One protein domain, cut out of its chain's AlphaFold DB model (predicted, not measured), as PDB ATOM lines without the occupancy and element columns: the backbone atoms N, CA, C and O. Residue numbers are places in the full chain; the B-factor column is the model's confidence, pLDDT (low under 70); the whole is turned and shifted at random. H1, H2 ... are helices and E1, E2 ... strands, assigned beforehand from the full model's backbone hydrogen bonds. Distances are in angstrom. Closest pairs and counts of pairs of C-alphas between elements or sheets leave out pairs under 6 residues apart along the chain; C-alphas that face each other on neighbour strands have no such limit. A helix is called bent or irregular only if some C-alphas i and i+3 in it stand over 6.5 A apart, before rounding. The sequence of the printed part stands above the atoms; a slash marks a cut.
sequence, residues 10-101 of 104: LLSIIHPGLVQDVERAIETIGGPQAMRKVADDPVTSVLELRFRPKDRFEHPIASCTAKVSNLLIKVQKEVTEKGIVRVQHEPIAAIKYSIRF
ATOM      1  N   LEU A  10     213.017 181.740 145.618       96.56
ATOM      2  CA  LEU A  10     213.647 183.043 145.800       96.56
ATOM      3  C   LEU A  10     212.724 183.993 146.576       96.56
ATOM      4  O   LEU A  10     211.505 183.807 146.651       96.56
ATOM      5  N   LEU A  11     213.335 185.027 147.148       96.62
ATOM      6  CA  LEU A  11     212.662 186.193 147.711       96.62
ATOM      7  C   LEU A  11     212.656 187.302 146.656       96.62
ATOM      8  O   LEU A  11     213.667 187.507 145.986       96.62
ATOM      9  N   SER A  12     211.553 188.039 146.521       97.06
ATOM     10  CA  SER A  12     211.549 189.270 145.724       97.06
ATOM     11  C   SER A  12     211.492 190.509 146.610       97.06
ATOM     12  O   SER A  12     210.780 190.537 147.612       97.06
ATOM     13  N   ILE A  13     212.222 191.553 146.226       96.69
ATOM     14  CA  ILE A  13     212.149 192.878 146.849       96.69
ATOM     15  C   ILE A  13     211.612 193.834 145.788       96.69
ATOM     16  O   ILE A  13     212.202 193.979 144.720       96.69
ATOM     17  N   ILE A  14     210.468 194.455 146.060       95.62
ATOM     18  CA  ILE A  14     209.830 195.412 145.155       95.62
ATOM     19  C   ILE A  14     210.248 196.808 145.597       95.62
ATOM     20  O   ILE A  14     209.623 197.408 146.474       95.62
ATOM     21  N   HIS A  15     211.339 197.296 145.009       95.75
ATOM     22  CA  HIS A  15     211.828 198.645 145.252       95.75
ATOM     23  C   HIS A  15     210.877 199.671 144.596       95.75
ATOM     24  O   HIS A  15     210.543 199.511 143.423       95.75
ATOM     25  N   PRO A  16     210.424 200.712 145.318       94.44
ATOM     26  CA  PRO A  16     209.439 201.664 144.801       94.44
ATOM     27  C   PRO A  16     210.001 202.686 143.806       94.44
ATOM     28  O   PRO A  16     209.270 203.194 142.962       94.44
ATOM     29  N   GLY A  17     211.285 203.027 143.924       92.12
ATOM     30  CA  GLY A  17     211.949 203.960 143.014       92.12
ATOM     31  C   GLY A  17     212.318 203.322 141.673       92.12
ATOM     32  O   GLY A  17     212.474 202.103 141.580       92.12
ATOM     33  N   LEU A  18     212.532 204.160 140.656       94.62
ATOM     34  CA  LEU A  18     213.080 203.736 139.369       94.62
ATOM     35  C   LEU A  18     214.547 203.315 139.536       94.62
ATOM     36  O   LEU A  18     215.428 204.150 139.732       94.62
ATOM     37  N   VAL A  19     214.809 202.013 139.441       95.44
ATOM     38  CA  VAL A  19     216.160 201.461 139.579       95.44
ATOM     39  C   VAL A  19     216.909 201.600 138.254       95.44
ATOM     40  O   VAL A  19     216.648 200.865 137.306       95.44
ATOM     41  N   GLN A  20     217.843 202.549 138.195       96.00
ATOM     42  CA  GLN A  20     218.806 202.689 137.092       96.00
ATOM     43  C   GLN A  20     220.165 202.062 137.426       96.00
ATOM     44  O   GLN A  20     220.904 201.664 136.532       96.00
ATOM     45  N   ASP A  21     220.479 201.973 138.717       96.50
ATOM     46  CA  ASP A  21     221.709 201.411 139.257       96.50
ATOM     47  C   ASP A  21     221.337 200.486 140.418       96.50
ATOM     48  O   ASP A  21     220.738 200.916 141.409       96.50
ATOM     49  N   VAL A  22     221.634 199.199 140.246       96.44
ATOM     50  CA  VAL A  22     221.237 198.153 141.191       96.44
ATOM     51  C   VAL A  22     222.030 198.258 142.489       96.44
ATOM     52  O   VAL A  22     221.453 198.059 143.552       96.44
ATOM     53  N   GLU A  23     223.313 198.611 142.432       95.88
ATOM     54  CA  GLU A  23     224.153 198.726 143.629       95.88
ATOM     55  C   GLU A  23     223.673 199.883 144.502       95.88
ATOM     56  O   GLU A  23     223.429 199.700 145.696       95.88
ATOM     57  N   ARG A  24     223.387 201.038 143.891       95.25
ATOM     58  CA  ARG A  24     222.785 202.172 144.608       95.25
ATOM     59  C   ARG A  24     221.408 201.840 145.179       95.25
ATOM     60  O   ARG A  24     221.113 202.229 146.304       95.25
ATOM     61  N   ALA A  25     220.567 201.101 144.455       96.56
ATOM     62  CA  ALA A  25     219.267 200.664 144.974       96.56
ATOM     63  C   ALA A  25     219.379 199.625 146.106       96.56
ATOM     64  O   ALA A  25     218.461 199.479 146.907       96.56
ATOM     65  N   ILE A  26     220.489 198.891 146.186       96.56
ATOM     66  CA  ILE A  26     220.783 198.008 147.317       96.56
ATOM     67  C   ILE A  26     221.217 198.835 148.534       96.56
ATOM     68  O   ILE A  26     220.804 198.541 149.656       96.56
ATOM     69  N   GLU A  27     222.007 199.892 148.340       96.25
ATOM     70  CA  GLU A  27     222.397 200.802 149.424       96.25
ATOM     71  C   GLU A  27     221.186 201.475 150.085       96.25
ATOM     72  O   GLU A  27     221.141 201.574 151.313       96.25
ATOM     73  N   THR A  28     220.175 201.879 149.304       96.44
ATOM     74  CA  THR A  28     218.964 202.531 149.839       96.44
ATOM     75  C   THR A  28     218.154 201.630 150.768       96.44
ATOM     76  O   THR A  28     217.414 202.141 151.600       96.44
ATOM     77  N   ILE A  29     218.293 200.306 150.678       96.38
ATOM     78  CA  ILE A  29     217.578 199.337 151.528       96.38
ATOM     79  C   ILE A  29     218.460 198.734 152.634       96.38
ATOM     80  O   ILE A  29     218.154 197.667 153.168       96.38
ATOM     81  N   GLY A  30     219.574 199.393 152.970       94.50
ATOM     82  CA  GLY A  30     220.485 198.968 154.040       94.50
ATOM     83  C   GLY A  30     221.598 198.015 153.595       94.50
ATOM     84  O   GLY A  30     222.308 197.454 154.431       94.50
ATOM     85  N   GLY A  31     221.778 197.828 152.286       96.19
ATOM     86  CA  GLY A  31     222.899 197.090 151.716       96.19
ATOM     87  C   GLY A  31     222.746 195.560 151.711       96.19
ATOM     88  O   GLY A  31     221.724 195.002 152.130       96.19
ATOM     89  N   PRO A  32     223.788 194.835 151.258       96.25
ATOM     90  CA  PRO A  32     223.748 193.377 151.109       96.25
ATOM     91  C   PRO A  32     223.481 192.613 152.411       96.25
ATOM     92  O   PRO A  32     222.835 191.567 152.390       96.25
ATOM     93  N   GLN A  33     223.947 193.132 153.550       95.81
ATOM     94  CA  GLN A  33     223.737 192.493 154.853       95.81
ATOM     95  C   GLN A  33     222.261 192.522 155.268       95.81
ATOM     96  O   GLN A  33     221.729 191.503 155.712       95.81
ATOM     97  N   ALA A  34     221.579 193.653 155.064       95.75
ATOM     98  CA  ALA A  34     220.148 193.767 155.320       95.75
ATOM     99  C   ALA A  34     219.347 192.841 154.390       95.75
ATOM    100  O   ALA A  34     218.462 192.115 154.852       95.75
ATOM    101  N   MET A  35     219.720 192.779 153.103       95.56
ATOM    102  CA  MET A  35     219.115 191.840 152.152       95.56
ATOM    103  C   MET A  35     219.286 190.383 152.583       95.56
ATOM    104  O   MET A  35     218.345 189.595 152.495       95.56
ATOM    105  N   ARG A  36     220.476 190.013 153.067       95.81
ATOM    106  CA  ARG A  36     220.735 188.650 153.529       95.81
ATOM    107  C   ARG A  36     219.873 188.296 154.733       95.81
ATOM    108  O   ARG A  36     219.243 187.244 154.731       95.81
ATOM    109  N   LYS A  37     219.774 189.204 155.705       96.12
ATOM    110  CA  LYS A  37     218.931 189.022 156.889       96.12
ATOM    111  C   LYS A  37     217.467 188.775 156.517       96.12
ATOM    112  O   LYS A  37     216.863 187.838 157.031       96.12
ATOM    113  N   VAL A  38     216.908 189.565 155.594       96.12
ATOM    114  CA  VAL A  38     215.519 189.356 155.149       96.12
ATOM    115  C   VAL A  38     215.356 188.083 154.312       96.12
ATOM    116  O   VAL A  38     214.277 187.500 154.293       96.12
ATOM    117  N   ALA A  39     216.406 187.627 153.626       95.19
ATOM    118  CA  ALA A  39     216.381 186.356 152.908       95.19
ATOM    119  C   ALA A  39     216.380 185.152 153.863       95.19
ATOM    120  O   ALA A  39     215.694 184.170 153.580       95.19
ATOM    121  N   ASP A  40     217.110 185.240 154.977       96.06
ATOM    122  CA  ASP A  40     217.195 184.174 155.978       96.06
ATOM    123  C   ASP A  40     215.920 184.102 156.853       96.06
ATOM    124  O   ASP A  40     215.448 183.003 157.147       96.06
ATOM    125  N   ASP A  41     215.308 185.243 157.207       96.06
ATOM    126  CA  ASP A  41     214.009 185.297 157.905       96.06
ATOM    127  C   ASP A  41     213.077 186.388 157.332       96.06
ATOM    128  O   ASP A  41     213.015 187.505 157.860       96.06
ATOM    129  N   PRO A  42     212.318 186.085 156.264       94.50
ATOM    130  CA  PRO A  42     211.476 187.067 155.585       94.50
ATOM    131  C   PRO A  42     210.216 187.456 156.364       94.50
ATOM    132  O   PRO A  42     209.590 188.456 156.022       94.50
ATOM    133  N   VAL A  43     209.787 186.673 157.360       94.00
ATOM    134  CA  VAL A  43     208.519 186.924 158.068       94.00
ATOM    135  C   VAL A  43     208.715 187.931 159.192       94.00
ATOM    136  O   VAL A  43     207.847 188.779 159.394       94.00
ATOM    137  N   THR A  44     209.837 187.849 159.909       94.62
ATOM    138  CA  THR A  44     210.104 188.732 161.052       94.62
ATOM    139  C   THR A  44     211.010 189.910 160.697       94.62
ATOM    140  O   THR A  44     210.918 190.964 161.330       94.62
ATOM    141  N   SER A  45     211.872 189.766 159.685       95.50
ATOM    142  CA  SER A  45     212.802 190.828 159.304       95.50
ATOM    143  C   SER A  45     212.107 191.934 158.520       95.50
ATOM    144  O   SER A  45     211.340 191.687 157.592       95.50
ATOM    145  N   VAL A  46     212.457 193.174 158.854       95.06
ATOM    146  CA  VAL A  46     211.985 194.385 158.182       95.06
ATOM    147  C   VAL A  46     213.176 195.066 157.517       95.06
ATOM    148  O   VAL A  46     214.201 195.289 158.161       95.06
ATOM    149  N   LEU A  47     213.045 195.387 156.231       96.00
ATOM    150  CA  LEU A  47     213.956 196.291 155.536       96.00
ATOM    151  C   LEU A  47     213.518 197.737 155.751       96.00
ATOM    152  O   LEU A  47     212.330 198.051 155.707       96.00
ATOM    153  N   GLU A  48     214.491 198.620 155.924       95.31
ATOM    154  CA  GLU A  48     214.277 200.062 155.949       95.31
ATOM    155  C   GLU A  48     214.758 200.660 154.632       95.31
ATOM    156  O   GLU A  48     215.921 200.503 154.265       95.31
ATOM    157  N   LEU A  49     213.867 201.352 153.929       96.25
ATOM    158  CA  LEU A  49     214.211 202.118 152.741       96.25
ATOM    159  C   LEU A  49     214.544 203.562 153.122       96.25
ATOM    160  O   LEU A  49     213.765 204.237 153.797       96.25
ATOM    161  N   ARG A  50     215.678 204.040 152.621       95.88
ATOM    162  CA  ARG A  50     216.191 205.407 152.716       95.88
ATOM    163  C   ARG A  50     216.608 205.857 151.323       95.88
ATOM    164  O   ARG A  50     217.581 205.340 150.780       95.88
ATOM    165  N   PHE A  51     215.881 206.792 150.716       94.06
ATOM    166  CA  PHE A  51     216.234 207.289 149.379       94.06
ATOM    167  C   PHE A  51     217.520 208.123 149.399       94.06
ATOM    168  O   PHE A  51     218.216 208.223 148.388       94.06
ATOM    169  N   ARG A  52     217.845 208.715 150.548       93.94
ATOM    170  CA  ARG A  52     219.015 209.552 150.798       93.94
ATOM    171  C   ARG A  52     219.774 208.982 152.003       93.94
ATOM    172  O   ARG A  52     219.823 209.618 153.051       93.94
ATOM    173  N   PRO A  53     220.458 207.831 151.863       92.00
ATOM    174  CA  PRO A  53     221.085 207.129 152.989       92.00
ATOM    175  C   PRO A  53     222.154 207.945 153.738       92.00
ATOM    176  O   PRO A  53     222.489 207.625 154.875       92.00
ATOM    177  N   LYS A  54     222.691 209.011 153.126       92.12
ATOM    178  CA  LYS A  54     223.651 209.939 153.749       92.12
ATOM    179  C   LYS A  54     222.986 211.096 154.511       92.12
ATOM    180  O   LYS A  54     223.674 211.813 155.233       92.12
ATOM    181  N   ASP A  55     221.683 211.314 154.338       94.88
ATOM    182  CA  ASP A  55     220.926 212.351 155.038       94.88
ATOM    183  C   ASP A  55     220.444 211.832 156.399       94.88
ATOM    184  O   ASP A  55     219.536 211.007 156.495       94.88
ATOM    185  N   ARG A  56     221.041 212.351 157.476       92.50
ATOM    186  CA  ARG A  56     220.710 211.971 158.860       92.50
ATOM    187  C   ARG A  56     219.281 212.321 159.282       92.50
ATOM    188  O   ARG A  56     218.817 211.791 160.287       92.50
ATOM    189  N   PHE A  57     218.621 213.238 158.576       95.00
ATOM    190  CA  PHE A  57     217.260 213.674 158.897       95.00
ATOM    191  C   PHE A  57     216.196 212.894 158.123       95.00
ATOM    192  O   PHE A  57     215.005 213.094 158.350       95.00
ATOM    193  N   GLU A  58     216.595 212.010 157.208       94.69
ATOM    194  CA  GLU A  58     215.642 211.182 156.490       94.69
ATOM    195  C   GLU A  58     215.012 210.143 157.428       94.69
ATOM    196  O   GLU A  58     215.700 209.360 158.095       94.69
ATOM    197  N   HIS A  59     213.682 210.110 157.450       93.12
ATOM    198  CA  HIS A  59     212.939 209.059 158.128       93.12
ATOM    199  C   HIS A  59     212.851 207.821 157.227       93.12
ATOM    200  O   HIS A  59     212.463 207.948 156.063       93.12
ATOM    201  N   PRO A  60     213.210 206.630 157.733       94.38
ATOM    202  CA  PRO A  60     213.152 205.410 156.946       94.38
ATOM    203  C   PRO A  60     211.704 204.985 156.685       94.38
ATOM    204  O   PRO A  60     210.818 205.191 157.516       94.38
ATOM    205  N   ILE A  61     211.485 204.319 155.553       95.38
ATOM    206  CA  ILE A  61     210.219 203.663 155.226       95.38
ATOM    207  C   ILE A  61     210.372 202.170 155.509       95.38
ATOM    208  O   ILE A  61     211.177 201.486 154.875       95.38
ATOM    209  N   ALA A  62     209.589 201.658 156.452       95.00
ATOM    210  CA  ALA A  62     209.593 200.242 156.788       95.00
ATOM    211  C   ALA A  62     208.956 199.399 155.674       95.00
ATOM    212  O   ALA A  62     207.926 199.748 155.090       95.00
ATOM    213  N   SER A  63     209.556 198.249 155.392       96.50
ATOM    214  CA  SER A  63     208.980 197.263 154.490       96.50
ATOM    215  C   SER A  63     207.870 196.454 155.159       96.50
ATOM    216  O   SER A  63     207.864 196.250 156.369       96.50
ATOM    217  N   CYS A  64     207.007 195.869 154.341       95.06
ATOM    218  CA  CYS A  64     206.075 194.819 154.711       95.06
ATOM    219  C   CYS A  64     206.336 193.560 153.874       95.06
ATOM    220  O   CYS A  64     206.579 193.635 152.662       95.06
ATOM    221  N   THR A  65     206.234 192.398 154.509       96.06
ATOM    222  CA  THR A  65     206.338 191.110 153.824       96.06
ATOM    223  C   THR A  65     204.962 190.643 153.371       96.06
ATOM    224  O   THR A  65     204.018 190.574 154.155       96.06
ATOM    225  N   ALA A  66     204.846 190.267 152.101       95.69
ATOM    226  CA  ALA A  66     203.675 189.590 151.561       95.69
ATOM    227  C   ALA A  66     204.028 188.144 151.195       95.69
ATOM    228  O   ALA A  66     204.942 187.914 150.403       95.69
ATOM    229  N   LYS A  67     203.278 187.170 151.720       96.69
ATOM    230  CA  LYS A  67     203.324 185.784 151.235       96.69
ATOM    231  C   LYS A  67     202.640 185.718 149.868       96.69
ATOM    232  O   LYS A  67     201.530 186.223 149.713       96.69
ATOM    233  N   VAL A  68     203.310 185.139 148.881       96.88
ATOM    234  CA  VAL A  68     202.866 185.100 147.481       96.88
ATOM    235  C   VAL A  68     203.135 183.728 146.860       96.88
ATOM    236  O   VAL A  68     203.837 182.896 147.430       96.88
ATOM    237  N   SER A  69     202.563 183.499 145.682       95.69
ATOM    238  CA  SER A  69     202.732 182.285 144.878       95.69
ATOM    239  C   SER A  69     203.113 182.662 143.444       95.69
ATOM    240  O   SER A  69     202.457 182.256 142.486       95.69
ATOM    241  N   ASN A  70     204.133 183.513 143.307       96.50
ATOM    242  CA  ASN A  70     204.573 184.032 142.012       96.50
ATOM    243  C   ASN A  70     205.687 183.148 141.427       96.50
ATOM    244  O   ASN A  70     206.329 182.383 142.144       96.50
ATOM    245  N   LEU A  71     205.955 183.292 140.130       96.44
ATOM    246  CA  LEU A  71     207.050 182.612 139.438       96.44
ATOM    247  C   LEU A  71     207.977 183.641 138.789       96.44
ATOM    248  O   LEU A  71     207.514 184.645 138.248       96.44
ATOM    249  N   LEU A  72     209.280 183.372 138.816       96.88
ATOM    250  CA  LEU A  72     210.264 184.067 137.996       96.88
ATOM    251  C   LEU A  72     210.463 183.272 136.707       96.88
ATOM    252  O   LEU A  72     210.861 182.109 136.755       96.88
ATOM    253  N   ILE A  73     210.191 183.896 135.563       96.38
ATOM    254  CA  ILE A  73     210.276 183.265 134.244       96.38
ATOM    255  C   ILE A  73     211.344 183.990 133.428       96.38
ATOM    256  O   ILE A  73     211.284 185.209 133.269       96.38
ATOM    257  N   LYS A  74     212.305 183.240 132.884       95.62
ATOM    258  CA  LYS A  74     213.218 183.750 131.863       95.62
ATOM    259  C   LYS A  74     212.481 183.762 130.540       95.62
ATOM    260  O   LYS A  74     211.943 182.733 130.144       95.62
ATOM    261  N   VAL A  75     212.501 184.888 129.844       96.12
ATOM    262  CA  VAL A  75     212.017 184.978 128.466       96.12
ATOM    263  C   VAL A  75     213.171 185.458 127.604       96.12
ATOM    264  O   VAL A  75     213.767 186.497 127.879       96.12
ATOM    265  N   GLN A  76     213.497 184.691 126.573       95.19
ATOM    266  CA  GLN A  76     214.543 185.015 125.619       95.19
ATOM    267  C   GLN A  76     213.914 185.194 124.244       95.19
ATOM    268  O   GLN A  76     213.282 184.284 123.707       95.19
ATOM    269  N   LYS A  77     214.085 186.390 123.685       94.44
ATOM    270  CA  LYS A  77     213.678 186.721 122.324       94.44
ATOM    271  C   LYS A  77     214.900 186.631 121.421       94.44
ATOM    272  O   LYS A  77     215.878 187.338 121.637       94.44
ATOM    273  N   GLU A  78     214.815 185.797 120.402       94.00
ATOM    274  CA  GLU A  78     215.808 185.673 119.344       94.00
ATOM    275  C   GLU A  78     215.192 186.196 118.045       94.00
ATOM    276  O   GLU A  78     214.095 185.789 117.656       94.00
ATOM    277  N   VAL A  79     215.876 187.129 117.387       93.56
ATOM    278  CA  VAL A  79     215.484 187.628 116.067       93.56
ATOM    279  C   VAL A  79     216.484 187.075 115.069       93.56
ATOM    280  O   VAL A  79     217.666 187.391 115.134       93.56
ATOM    281  N   THR A  80     216.012 186.217 114.172       88.00
ATOM    282  CA  THR A  80     216.852 185.668 113.101       88.00
ATOM    283  C   THR A  80     217.120 186.723 112.025       88.00
ATOM    284  O   THR A  80     216.333 187.654 111.860       88.00
ATOM    285  N   GLU A  81     218.171 186.540 111.223       86.31
ATOM    286  CA  GLU A  81     218.513 187.429 110.092       86.31
ATOM    287  C   GLU A  81     217.360 187.608 109.088       86.31
ATOM    288  O   GLU A  81     217.248 188.635 108.428       86.31
ATOM    289  N   LYS A  82     216.454 186.625 109.010       90.44
ATOM    290  CA  LYS A  82     215.259 186.649 108.151       90.44
ATOM    291  C   LYS A  82     214.061 187.368 108.788       90.44
ATOM    292  O   LYS A  82     212.948 187.259 108.281       90.44
ATOM    293  N   GLY A  83     214.247 188.026 109.932       88.94
ATOM    294  CA  GLY A  83     213.189 188.719 110.672       88.94
ATOM    295  C   GLY A  83     212.232 187.798 111.440       88.94
ATOM    296  O   GLY A  83     211.296 188.282 112.072       88.94
ATOM    297  N   ILE A  84     212.456 186.477 111.432       88.00
ATOM    298  CA  ILE A  84     211.649 185.535 112.220       88.00
ATOM    299  C   ILE A  84     212.001 185.717 113.696       88.00
ATOM    300  O   ILE A  84     213.172 185.623 114.069       88.00
ATOM    301  N   VAL A  85     210.981 185.939 114.524       93.50
ATOM    302  CA  VAL A  85     211.112 186.063 115.978       93.50
ATOM    303  C   VAL A  85     210.820 184.714 116.627       93.50
ATOM    304  O   VAL A  85     209.721 184.178 116.488       93.50
ATOM    305  N   ARG A  86     211.790 184.178 117.365       91.75
ATOM    306  CA  ARG A  86     211.610 183.019 118.242       91.75
ATOM    307  C   ARG A  86     211.606 183.491 119.685       91.75
ATOM    308  O   ARG A  86     212.439 184.300 120.086       91.75
ATOM    309  N   VAL A  87     210.657 182.993 120.467       93.75
ATOM    310  CA  VAL A  87     210.568 183.279 121.899       93.75
ATOM    311  C   VAL A  87     210.707 181.963 122.640       93.75
ATOM    312  O   VAL A  87     209.923 181.043 122.428       93.75
ATOM    313  N   GLN A  88     211.717 181.883 123.494       92.31
ATOM    314  CA  GLN A  88     211.910 180.781 124.426       92.31
ATOM    315  C   GLN A  88     211.566 181.275 125.824       92.31
ATOM    316  O   GLN A  88     211.858 182.424 126.168       92.31
ATOM    317  N   HIS A  89     210.933 180.430 126.630       93.69
ATOM    318  CA  HIS A  89     210.583 180.788 127.995       93.69
ATOM    319  C   HIS A  89     210.712 179.605 128.948       93.69
ATOM    320  O   HIS A  89     210.357 178.479 128.609       93.69
ATOM    321  N   GLU A  90     211.203 179.875 130.154       93.88
ATOM    322  CA  GLU A  90     211.485 178.856 131.165       93.88
ATOM    323  C   GLU A  90     211.222 179.407 132.577       93.88
ATOM    324  O   GLU A  90     211.782 180.447 132.941       93.88
ATOM    325  N   PRO A  91     210.378 178.750 133.396       95.31
ATOM    326  CA  PRO A  91     210.259 179.062 134.816       95.31
ATOM    327  C   PRO A  91     211.561 178.721 135.551       95.31
ATOM    328  O   PRO A  91     211.967 177.565 135.585       95.31
ATOM    329  N   ILE A  92     212.200 179.717 136.165       96.12
ATOM    330  CA  ILE A  92     213.484 179.551 136.862       96.12
ATOM    331  C   ILE A  92     213.274 179.278 138.352       96.12
ATOM    332  O   ILE A  92     213.974 178.464 138.946       96.12
ATOM    333  N   ALA A  93     212.328 179.980 138.983       97.50
ATOM    334  CA  ALA A  93     212.147 179.914 140.431       97.50
ATOM    335  C   ALA A  93     210.719 180.246 140.867       97.50
ATOM    336  O   ALA A  93     210.012 181.015 140.211       97.50
ATOM    337  N   ALA A  94     210.328 179.720 142.026       97.00
ATOM    338  CA  ALA A  94     209.127 180.138 142.734       97.00
ATOM    339  C   ALA A  94     209.444 181.265 143.726       97.00
ATOM    340  O   ALA A  94     210.429 181.213 144.460       97.00
ATOM    341  N   ILE A  95     208.583 182.274 143.786       97.50
ATOM    342  CA  ILE A  95     208.666 183.360 144.760       97.50
ATOM    343  C   ILE A  95     207.626 183.098 145.841       97.50
ATOM    344  O   ILE A  95     206.426 183.131 145.572       97.50
ATOM    345  N   LYS A  96     208.096 182.839 147.064       96.25
ATOM    346  CA  LYS A  96     207.226 182.585 148.228       96.25
ATOM    347  C   LYS A  96     206.877 183.854 148.995       96.25
ATOM    348  O   LYS A  96     205.814 183.940 149.605       96.25
ATOM    349  N   TYR A  97     207.778 184.829 148.966       97.44
ATOM    350  CA  TYR A  97     207.638 186.080 149.692       97.44
ATOM    351  C   TYR A  97     208.052 187.247 148.802       97.44
ATOM    352  O   TYR A  97     208.987 187.145 148.004       97.44
ATOM    353  N   SER A  98     207.349 188.361 148.957       97.38
ATOM    354  CA  SER A  98     207.700 189.639 148.356       97.38
ATOM    355  C   SER A  98     207.778 190.700 149.437       97.38
ATOM    356  O   SER A  98     206.776 190.975 150.098       97.38
ATOM    357  N   ILE A  99     208.938 191.327 149.567       97.00
ATOM    358  CA  ILE A  99     209.147 192.493 150.416       97.00
ATOM    359  C   ILE A  99     208.703 193.728 149.639       97.00
ATOM    360  O   ILE A  99     209.101 193.919 148.488       97.00
ATOM    361  N   ARG A 100     207.830 194.540 150.230       96.00
ATOM    362  CA  ARG A 100     207.260 195.735 149.594       96.00
ATOM    363  C   ARG A 100     207.313 196.904 150.555       96.00
ATOM    364  O   ARG A 100     207.125 196.712 151.748       96.00
ATOM    365  N   PHE A 101     207.452 198.113 150.044       94.38
ATOM    366  CA  PHE A 101     207.394 199.330 150.849       94.38
ATOM    367  C   PHE A 101     206.024 199.972 150.624       94.38
ATOM    368  O   PHE A 101     205.789 200.599 149.593       94.38
TER     369      PHE A 101
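This is residues 10 to 101 of the 104 residues of the protein "Transcription factor tau subunit sfc15 / FY16936" of Taphrina deformans (strain PYCC 5710 / ATCC 11124 / CBS 356.35 / IMI 108563 / JCM 9778 / NBRC 8474) (UniProt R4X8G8). A small head carries one long, thin arm: the two bent strands E2 and E3 form a hairpin whose far part, residues 72 to 93, sticks out from the head with its tip at residues 80 to 84. In the head, the near end of E3 runs between the short strand E1 and the near end of E2, H2 covers E1 on one face of this sheet, H1 stands off the sheet, and the long loop of residues 41 to 63 reaches away on the side opposite to the arm. The printed part has 92 residues, with two named helices and three named strands in the order E1, H1, H2, E2, E3; the sheet runs E1, E3, E2 and is mixed, and the class is mixed, helices and strands. The whole is loose, with a radius of gyration of the C-alphas of 17.1 A, and the C-alphas span 57 by 27 by 18 A, the arm making much of the length.

E1, residues 10 to 14, is an edge strand of the sheet, parallel to its neighbour E3, residues 85 to 100. C-alphas 12 and 98 face each other at 4.7 A, and N 14 and O 99 are within hydrogen-bond range at 2.8 A, as are N 99 and O 12 at 2.8 A. H1, residues 22 to 27, is not on the sheet. H2, residues 31 to 40, is close to H1 but not clearly touching it; their closest C-alphas, those of Ile 26 and Pro 32, are 6.7 A apart, and their lines are about perpendicular at 87 degrees. H2 is on the sheet, at a height over the sheet of 10.5 A. It lies over E1, with 6 of its 10 C-alphas falling on E1; it is only just not over E3, on which 2 fall. On the local plane H2 runs slantwise to the strands, at 42 degrees to E1. The closest C-alphas of E1 and H2 are those of Leu 11 and Ala 39, 6.4 A apart. E2, residues 64 to 79, is the other edge strand and forms a hairpin with the inner strand E3, antiparallel at 166 degrees between their directions. N 66 and O 98 are 2.9 A apart near one end of this pair, and N 78 and O 86 are 2.8 A apart near the other, both within hydrogen-bond range. E2 bends by 81 degrees at residue 67 and E3 bends by 89 degrees at residue 96, and the sheet is twisted. H1 is apart from E2 and from E3. In H1 and H2 every O i to N i+4 pair is within hydrogen-bond range.

E1 begins at C-alpha 10 at (213.647, 183.043, 145.800) and measures 13.0 A from first to last C-alpha. H1 measures 8.7 A and H2 14.7 A. E2 measures 40.4 A and ends at C-alpha 79 at (215.484, 187.628, 116.067). E3 measures 35.2 A and ends at C-alpha 100 at (207.260, 195.735, 149.594).

The two C-alphas farthest apart, those of Phe 57 and Lys 82, are 57.5 A apart. The printed part has no cut. The link from H2 to E2 is long, with 23 residues, within which residues 48 to 49 pair antiparallel with residues 61 to 62. The links from H1 to H2 and from E2 to E3 are tight, and that from E1 to H1 is short. The mean pLDDT of the printed part is 95.0, and no printed residue is under 70.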